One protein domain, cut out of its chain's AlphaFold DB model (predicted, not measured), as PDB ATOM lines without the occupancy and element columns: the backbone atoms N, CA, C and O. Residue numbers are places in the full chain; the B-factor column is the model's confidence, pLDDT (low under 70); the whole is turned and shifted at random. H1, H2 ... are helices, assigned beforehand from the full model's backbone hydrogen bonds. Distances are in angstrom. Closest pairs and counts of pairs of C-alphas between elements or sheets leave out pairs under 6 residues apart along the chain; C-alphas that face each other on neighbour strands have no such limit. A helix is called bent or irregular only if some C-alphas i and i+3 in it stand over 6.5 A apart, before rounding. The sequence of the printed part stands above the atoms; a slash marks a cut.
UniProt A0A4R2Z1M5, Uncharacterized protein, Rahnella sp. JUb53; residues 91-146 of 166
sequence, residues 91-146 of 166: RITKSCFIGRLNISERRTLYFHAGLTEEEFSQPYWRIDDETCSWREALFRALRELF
ATOM      1  N   ARG A  91     338.781 350.361 319.227       70.44
ATOM      2  CA  ARG A  91     340.059 351.021 319.567       70.44
ATOM      3  C   ARG A  91     340.402 352.108 318.533       70.44
ATOM      4  O   ARG A  91     341.419 352.020 317.855       70.44
ATOM      5  N   ILE A  92     339.518 353.083 318.344       83.94
ATOM      6  CA  ILE A  92     339.701 354.195 317.401       83.94
ATOM      7  C   ILE A  92     339.876 355.510 318.157       83.94
ATOM      8  O   ILE A  92     339.392 355.662 319.278       83.94
ATOM      9  N   THR A  93     340.569 356.471 317.546       88.62
ATOM     10  CA  THR A  93     340.678 357.827 318.098       88.62
ATOM     11  C   THR A  93     339.321 358.536 318.064       88.62
ATOM     12  O   THR A  93     338.413 358.152 317.319       88.62
ATOM     13  N   LYS A  94     339.168 359.604 318.858       90.56
ATOM     14  CA  LYS A  94     337.931 360.401 318.876       90.56
ATOM     15  C   LYS A  94     337.679 361.079 317.529       90.56
ATOM     16  O   LYS A  94     336.551 361.034 317.053       90.56
ATOM     17  N   SER A  95     338.713 361.617 316.881       93.06
ATOM     18  CA  SER A  95     338.614 362.170 315.525       93.06
ATOM     19  C   SER A  95     338.148 361.129 314.506       93.06
ATOM     20  O   SER A  95     337.227 361.402 313.740       93.06
ATOM     21  N   CYS A  96     338.681 359.903 314.560       91.56
ATOM     22  CA  CYS A  96     338.221 358.801 313.713       91.56
ATOM     23  C   CYS A  96     336.756 358.427 313.975       91.56
ATOM     24  O   CYS A  96     336.025 358.144 313.030       91.56
ATOM     25  N   PHE A  97     336.316 358.407 315.237       92.69
ATOM     26  CA  PHE A  97     334.910 358.156 315.558       92.69
ATOM     27  C   PHE A  97     334.001 359.251 314.991       92.69
ATOM     28  O   PHE A  97     333.045 358.939 314.290       92.69
ATOM     29  N   ILE A  98     334.331 360.523 315.230       94.06
ATOM     30  CA  ILE A  98     333.548 361.665 314.736       94.06
ATOM     31  C   ILE A  98     333.503 361.687 313.205       94.06
ATOM     32  O   ILE A  98     332.466 362.004 312.630       94.06
ATOM     33  N   GLY A  99     334.593 361.302 312.536       93.38
ATOM     34  CA  GLY A  99     334.646 361.186 311.078       93.38
ATOM     35  C   GLY A  99     333.729 360.105 310.489       93.38
ATOM     36  O   GLY A  99     333.413 360.177 309.306       93.38
ATOM     37  N   ARG A 100     333.286 359.122 311.289       92.31
ATOM     38  CA  ARG A 100     332.324 358.082 310.870       92.31
ATOM     39  C   ARG A 100     330.868 358.486 311.060       92.31
ATOM     40  O   ARG A 100     330.003 357.855 310.460       92.31
ATOM     41  N   LEU A 101     330.606 359.479 311.909       94.31
ATOM     42  CA  LEU A 101     329.259 359.995 312.101       94.31
ATOM     43  C   LEU A 101     328.767 360.610 310.794       94.31
ATOM     44  O   LEU A 101     329.510 361.313 310.100       94.31
ATOM     45  N   ASN A 102     327.497 360.384 310.479       95.88
ATOM     46  CA  ASN A 102     326.866 361.111 309.393       95.88
ATOM     47  C   ASN A 102     326.734 362.602 309.761       95.88
ATOM     48  O   ASN A 102     326.950 363.027 310.901       95.88
ATOM     49  N   ILE A 103     326.384 363.430 308.777       96.75
ATOM     50  CA  ILE A 103     326.366 364.879 308.981       96.75
ATOM     51  C   ILE A 103     325.341 365.329 310.035       96.75
ATOM     52  O   ILE A 103     325.626 366.260 310.786       96.75
ATOM     53  N   SER A 104     324.190 364.656 310.129       97.12
ATOM     54  CA  SER A 104     323.142 364.958 311.113       97.12
ATOM     55  C   SER A 104     323.599 364.602 312.529       97.12
ATOM     56  O   SER A 104     323.547 365.437 313.430       97.12
ATOM     57  N   GLU A 105     324.150 363.401 312.716       97.38
ATOM     58  CA  GLU A 105     324.702 362.930 313.993       97.38
ATOM     59  C   GLU A 105     325.839 363.832 314.486       97.38
ATOM     60  O   GLU A 105     325.884 364.211 315.660       97.38
ATOM     61  N   ARG A 106     326.751 364.224 313.585       97.50
ATOM     62  CA  ARG A 106     327.860 365.118 313.930       97.50
ATOM     63  C   ARG A 106     327.356 366.505 314.318       97.50
ATOM     64  O   ARG A 106     327.830 367.050 315.309       97.50
ATOM     65  N   ARG A 107     326.380 367.063 313.593       98.19
ATOM     66  CA  ARG A 107     325.740 368.333 313.978       98.19
ATOM     67  C   ARG A 107     325.114 368.240 315.360       98.19
ATOM     68  O   ARG A 107     325.299 369.142 316.166       98.19
ATOM     69  N   THR A 108     324.434 367.139 315.664       98.38
ATOM     70  CA  THR A 108     323.848 366.913 316.989       98.38
ATOM     71  C   THR A 108     324.901 366.852 318.088       98.38
ATOM     72  O   THR A 108     324.698 367.448 319.141       98.38
ATOM     73  N   LEU A 109     326.040 366.197 317.851       98.19
ATOM     74  CA  LEU A 109     327.151 366.188 318.804       98.19
ATOM     75  C   LEU A 109     327.696 367.601 319.065       98.19
ATOM     76  O   LEU A 109     327.903 367.972 320.219       98.19
ATOM     77  N   TYR A 110     327.920 368.385 318.007       98.44
ATOM     78  CA  TYR A 110     328.433 369.755 318.122       98.44
ATOM     79  C   TYR A 110     327.429 370.659 318.841       98.44
ATOM     80  O   TYR A 110     327.801 371.364 319.777       98.44
ATOM     81  N   PHE A 111     326.146 370.550 318.494       98.50
ATOM     82  CA  PHE A 111     325.065 371.233 319.197       98.50
ATOM     83  C   PHE A 111     325.028 370.857 320.685       98.50
ATOM     84  O   PHE A 111     324.967 371.734 321.545       98.50
ATOM     85  N   HIS A 112     325.134 369.565 321.019       98.50
ATOM     86  CA  HIS A 112     325.160 369.105 322.411       98.50
ATOM     87  C   HIS A 112     326.357 369.666 323.190       98.50
ATOM     88  O   HIS A 112     326.238 369.968 324.381       98.50
ATOM     89  N   ALA A 113     327.497 369.831 322.518       98.19
ATOM     90  CA  ALA A 113     328.704 370.447 323.062       98.19
ATOM     91  C   ALA A 113     328.603 371.976 323.221       98.19
ATOM     92  O   ALA A 113     329.521 372.578 323.773       98.19
ATOM     93  N   GLY A 114     327.509 372.601 322.767       97.94
ATOM     94  CA  GLY A 114     327.342 374.055 322.769       97.94
ATOM     95  C   GLY A 114     328.178 374.762 321.701       97.94
ATOM     96  O   GLY A 114     328.444 375.952 321.835       97.94
ATOM     97  N   LEU A 115     328.616 374.032 320.673       97.94
ATOM     98  CA  LEU A 115     329.384 374.575 319.560       97.94
ATOM     99  C   LEU A 115     328.455 375.123 318.478       97.94
ATOM    100  O   LEU A 115     327.326 374.657 318.303       97.94
ATOM    101  N   THR A 116     328.951 376.109 317.744       96.12
ATOM    102  CA  THR A 116     328.215 376.801 316.691       96.12
ATOM    103  C   THR A 116     328.557 376.240 315.309       96.12
ATOM    104  O   THR A 116     329.374 375.324 315.154       96.12
ATOM    105  N   GLU A 117     327.932 376.802 314.273       95.88
ATOM    106  CA  GLU A 117     328.285 376.489 312.886       95.88
ATOM    107  C   GLU A 117     329.738 376.873 312.554       95.88
ATOM    108  O   GLU A 117     330.346 376.235 311.694       95.88
ATOM    109  N   GLU A 118     330.338 377.845 313.255       96.44
ATOM    110  CA  GLU A 118     331.742 378.215 313.046       96.44
ATOM    111  C   GLU A 118     332.677 377.054 313.387       96.44
ATOM    112  O   GLU A 118     333.514 376.678 312.564       96.44
ATOM    113  N   GLU A 119     332.516 376.421 314.552       97.31
ATOM    114  CA  GLU A 119     333.303 375.238 314.906       97.31
ATOM    115  C   GLU A 119     332.944 374.032 314.037       97.31
ATOM    116  O   GLU A 119     333.830 373.264 313.661       97.31
ATOM    117  N   PHE A 120     331.667 373.859 313.684       97.00
ATOM    118  CA  PHE A 120     331.233 372.749 312.831       97.00
ATOM    119  C   PHE A 120     331.806 372.825 311.407       97.00
ATOM    120  O   PHE A 120     332.064 371.788 310.790       97.00
ATOM    121  N   SER A 121     332.020 374.039 310.888       96.56
ATOM    122  CA  SER A 121     332.617 374.274 309.567       96.56
ATOM    123  C   SER A 121     334.105 373.912 309.501       96.56
ATOM    124  O   SER A 121     334.648 373.690 308.417       96.56
ATOM    125  N   GLN A 122     334.770 373.823 310.653       96.00
ATOM    126  CA  GLN A 122     336.176 373.459 310.729       96.00
ATOM    127  C   GLN A 122     336.360 371.944 310.590       96.00
ATOM    128  O   GLN A 122     335.468 371.158 310.925       96.00
ATOM    129  N   PRO A 123     337.540 371.486 310.141       95.50
ATOM    130  CA  PRO A 123     337.799 370.063 310.054       95.50
ATOM    131  C   PRO A 123     337.699 369.376 311.417       95.50
ATOM    132  O   PRO A 123     338.339 369.787 312.385       95.50
ATOM    133  N   TYR A 124     336.937 368.284 311.486       94.00
ATOM    134  CA  TYR A 124     336.697 367.567 312.742       94.00
ATOM    135  C   TYR A 124     337.982 367.022 313.385       94.00
ATOM    136  O   TYR A 124     338.012 366.835 314.595       94.00
ATOM    137  N   TRP A 125     339.044 366.777 312.608       94.69
ATOM    138  CA  TRP A 125     340.347 366.328 313.115       94.69
ATOM    139  C   TRP A 125     341.142 367.430 313.825       94.69
ATOM    140  O   TRP A 125     342.149 367.131 314.456       94.69
ATOM    141  N   ARG A 126     340.686 368.694 313.802       95.12
ATOM    142  CA  ARG A 126     341.311 369.785 314.566       95.12
ATOM    143  C   ARG A 126     341.361 369.493 316.070       95.12
ATOM    144  O   ARG A 126     342.257 369.974 316.744       95.12
ATOM    145  N   ILE A 127     340.464 368.652 316.586       95.12
ATOM    146  CA  ILE A 127     340.477 368.206 317.991       95.12
ATOM    147  C   ILE A 127     341.718 367.400 318.390       95.12
ATOM    148  O   ILE A 127     341.944 367.206 319.584       95.12
ATOM    149  N   ASP A 128     342.486 366.892 317.422       94.44
ATOM    150  CA  ASP A 128     343.736 366.184 317.700       94.44
ATOM    151  C   ASP A 128     344.858 367.170 318.082       94.44
ATOM    152  O   ASP A 128     345.796 366.788 318.778       94.44
ATOM    153  N   ASP A 129     344.715 368.450 317.722       94.69
ATOM    154  CA  ASP A 129     345.549 369.545 318.215       94.69
ATOM    155  C   ASP A 129     345.155 369.908 319.659       94.69
ATOM    156  O   ASP A 129     343.989 370.167 319.974       94.69
ATOM    157  N   GLU A 130     346.130 369.921 320.568       92.94
ATOM    158  CA  GLU A 130     345.922 370.272 321.979       92.94
ATOM    159  C   GLU A 130     345.566 371.751 322.176       92.94
ATOM    160  O   GLU A 130     344.935 372.103 323.171       92.94
ATOM    161  N   THR A 131     345.890 372.607 321.207       95.31
ATOM    162  CA  THR A 131     345.545 374.037 321.216       95.31
ATOM    163  C   THR A 131     344.104 374.316 320.774       95.31
ATOM    164  O   THR A 131     343.635 375.455 320.841       95.31
ATOM    165  N   CYS A 132     343.365 373.291 320.334       96.44
ATOM    166  CA  CYS A 132     341.975 373.416 319.910       96.44
ATOM    167  C   CYS A 132     341.056 373.778 321.092       96.44
ATOM    168  O   CYS A 132     340.693 372.928 321.909       96.44
ATOM    169  N   SER A 133     340.604 375.035 321.139       95.88
ATOM    170  CA  SER A 133     339.817 375.599 322.249       95.88
ATOM    171  C   SER A 133     338.507 374.857 322.547       95.88
ATOM    172  O   SER A 133     338.074 374.806 323.695       95.88
ATOM    173  N   TRP A 134     337.883 374.246 321.537       96.75
ATOM    174  CA  TRP A 134     336.596 373.553 321.662       96.75
ATOM    175  C   TRP A 134     336.708 372.032 321.864       96.75
ATOM    176  O   TRP A 134     335.686 371.355 322.023       96.75
ATOM    177  N   ARG A 135     337.925 371.461 321.907       96.69
ATOM    178  CA  ARG A 135     338.104 369.996 321.965       96.69
ATOM    179  C   ARG A 135     337.512 369.386 323.237       96.69
ATOM    180  O   ARG A 135     336.848 368.352 323.183       96.69
ATOM    181  N   GLU A 136     337.712 370.040 324.380       97.19
ATOM    182  CA  GLU A 136     337.285 369.504 325.676       97.19
ATOM    183  C   GLU A 136     335.761 369.533 325.839       97.19
ATOM    184  O   GLU A 136     335.181 368.607 326.415       97.19
ATOM    185  N   ALA A 137     335.096 370.547 325.276       97.81
ATOM    186  CA  ALA A 137     333.638 370.600 325.206       97.81
ATOM    187  C   ALA A 137     333.093 369.422 324.384       97.81
ATOM    188  O   ALA A 137     332.195 368.707 324.833       97.81
ATOM    189  N   LEU A 138     333.709 369.142 323.232       97.06
ATOM    190  CA  LEU A 138     333.312 368.029 322.375       97.06
ATOM    191  C   LEU A 138     333.574 366.662 323.026       97.06
ATOM    192  O   LEU A 138     332.750 365.754 322.934       97.06
ATOM    193  N   PHE A 139     334.694 366.503 323.733       95.56
ATOM    194  CA  PHE A 139     335.009 365.263 324.451       95.56
ATOM    195  C   PHE A 139     334.068 365.024 325.632       95.56
ATOM    196  O   PHE A 139     333.720 363.875 325.920       95.56
ATOM    197  N   ARG A 140     333.641 366.089 326.315       96.62
ATOM    198  CA  ARG A 140     332.592 366.015 327.334       96.62
ATOM    199  C   ARG A 140     331.271 365.563 326.717       96.62
ATOM    200  O   ARG A 140     330.737 364.561 327.182       96.62
ATOM    201  N   ALA A 141     330.831 366.213 325.644       97.25
ATOM    202  CA  ALA A 141     329.605 365.864 324.934       97.25
ATOM    203  C   ALA A 141     329.603 364.409 324.442       97.25
ATOM    204  O   ALA A 141     328.613 363.703 324.603       97.25
ATOM    205  N   LEU A 142     330.733 363.917 323.918       95.12
ATOM    206  CA  LEU A 142     330.882 362.506 323.548       95.12
ATOM    207  C   LEU A 142     330.614 361.575 324.736       95.12
ATOM    208  O   LEU A 142     329.841 360.631 324.609       95.12
ATOM    209  N   ARG A 143     331.229 361.834 325.899       93.69
ATOM    210  CA  ARG A 143     331.019 361.015 327.106       93.69
ATOM    211  C   ARG A 143     329.570 361.057 327.585       93.69
ATOM    212  O   ARG A 143     329.039 360.010 327.942       93.69
ATOM    213  N   GLU A 144     328.953 362.236 327.575       95.62
ATOM    214  CA  GLU A 144     327.550 362.437 327.955       95.62
ATOM    215  C   GLU A 144     326.622 361.610 327.049       95.62
ATOM    216  O   GLU A 144     325.855 360.789 327.548       95.62
ATOM    217  N   LEU A 145     326.766 361.715 325.721       95.69
ATOM    218  CA  LEU A 145     325.940 360.958 324.773       95.69
ATOM    219  C   LEU A 145     326.202 359.446 324.828       95.69
ATOM    220  O   LEU A 145     325.261 358.659 324.744       95.69
ATOM    221  N   PHE A 146     327.452 359.010 325.021       93.12
ATOM    222  CA  PHE A 146     327.741 357.588 325.239       93.12
ATOM    223  C   PHE A 146     327.043 357.049 326.485       93.12
ATOM    224  O   PHE A 146     326.441 355.979 326.424       93.12
TER     225      PHE A 146
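This is residues 91 to 146 of the 166 residues of an uncharacterized protein of Rahnella sp. JUb53 (UniProt A0A4R2Z1M5). Four short helices, H1 to H4, follow one another round a small ring that closes where H4 comes back to H1, and the longest helix, H5, crosses over one side of this ring, packing on H2. H1 and H3 are at opposite corners of the ring, as are H2 and H4. The printed part has 56 residues with five named helices, in the order H1 to H5, and no named strand: the class is all helix. It is compact and rounded, with a radius of gyration of the C-alphas of 10.1 A and spans of 25 by 23 by 19 A.

H1, residues 94 to 100, begins at C-alpha 94 (337.931, 360.401, 318.876) and is 10.0 A long from first to last C-alpha. H2, residues 103 to 112, is 14.1 A long. H3, residues 117 to 121, measures 5.9 A. H4, residues 124 to 128, measures 8.7 A; it is neither bent nor irregular, but only just: C-alphas 124 and 127 are 6.5 A apart. H5, residues 135 to 146, is 16.5 A long and ends at C-alpha 146 (327.741, 357.588, 325.239).

H1 and H2 are close but not clearly touching, at a steep tilt of 38 degrees, opposite ways; their closest C-alphas, of Ile 98 and Arg 106, are 6.7 A apart. H2 and H3 are also close but not clearly touching, the closest C-alphas being those of Tyr 110 and Phe 120, 6.7 A apart. H3 and H4 meet only through their link. H4 touches H1, the closest C-alphas being those of Trp 125 and Ser 95, 5.1 A apart. H5, with residues 138 to 142 alone, touches H2, about perpendicular at 76 degrees; the closest C-alphas, of Ala 141 and His 112, are 6.1 A apart. H1 and H3, H2 and H4, and H3 and H5 are apart. In H1, H2, H3 and H5 every O i to N i+4 pair is within hydrogen-bond range; in H4 it is 0 of 1, with 1 of 2 O i to N i+3 pairs within range.

The two C-alphas farthest apart, of Arg 91 and Glu 118, are 29.2 A apart. The printed part has no cut. The link from H4 to H5, of 6 residues, is short, and the other links are tight. The mean pLDDT of the printed part is 95.0, and no printed residue is under 70.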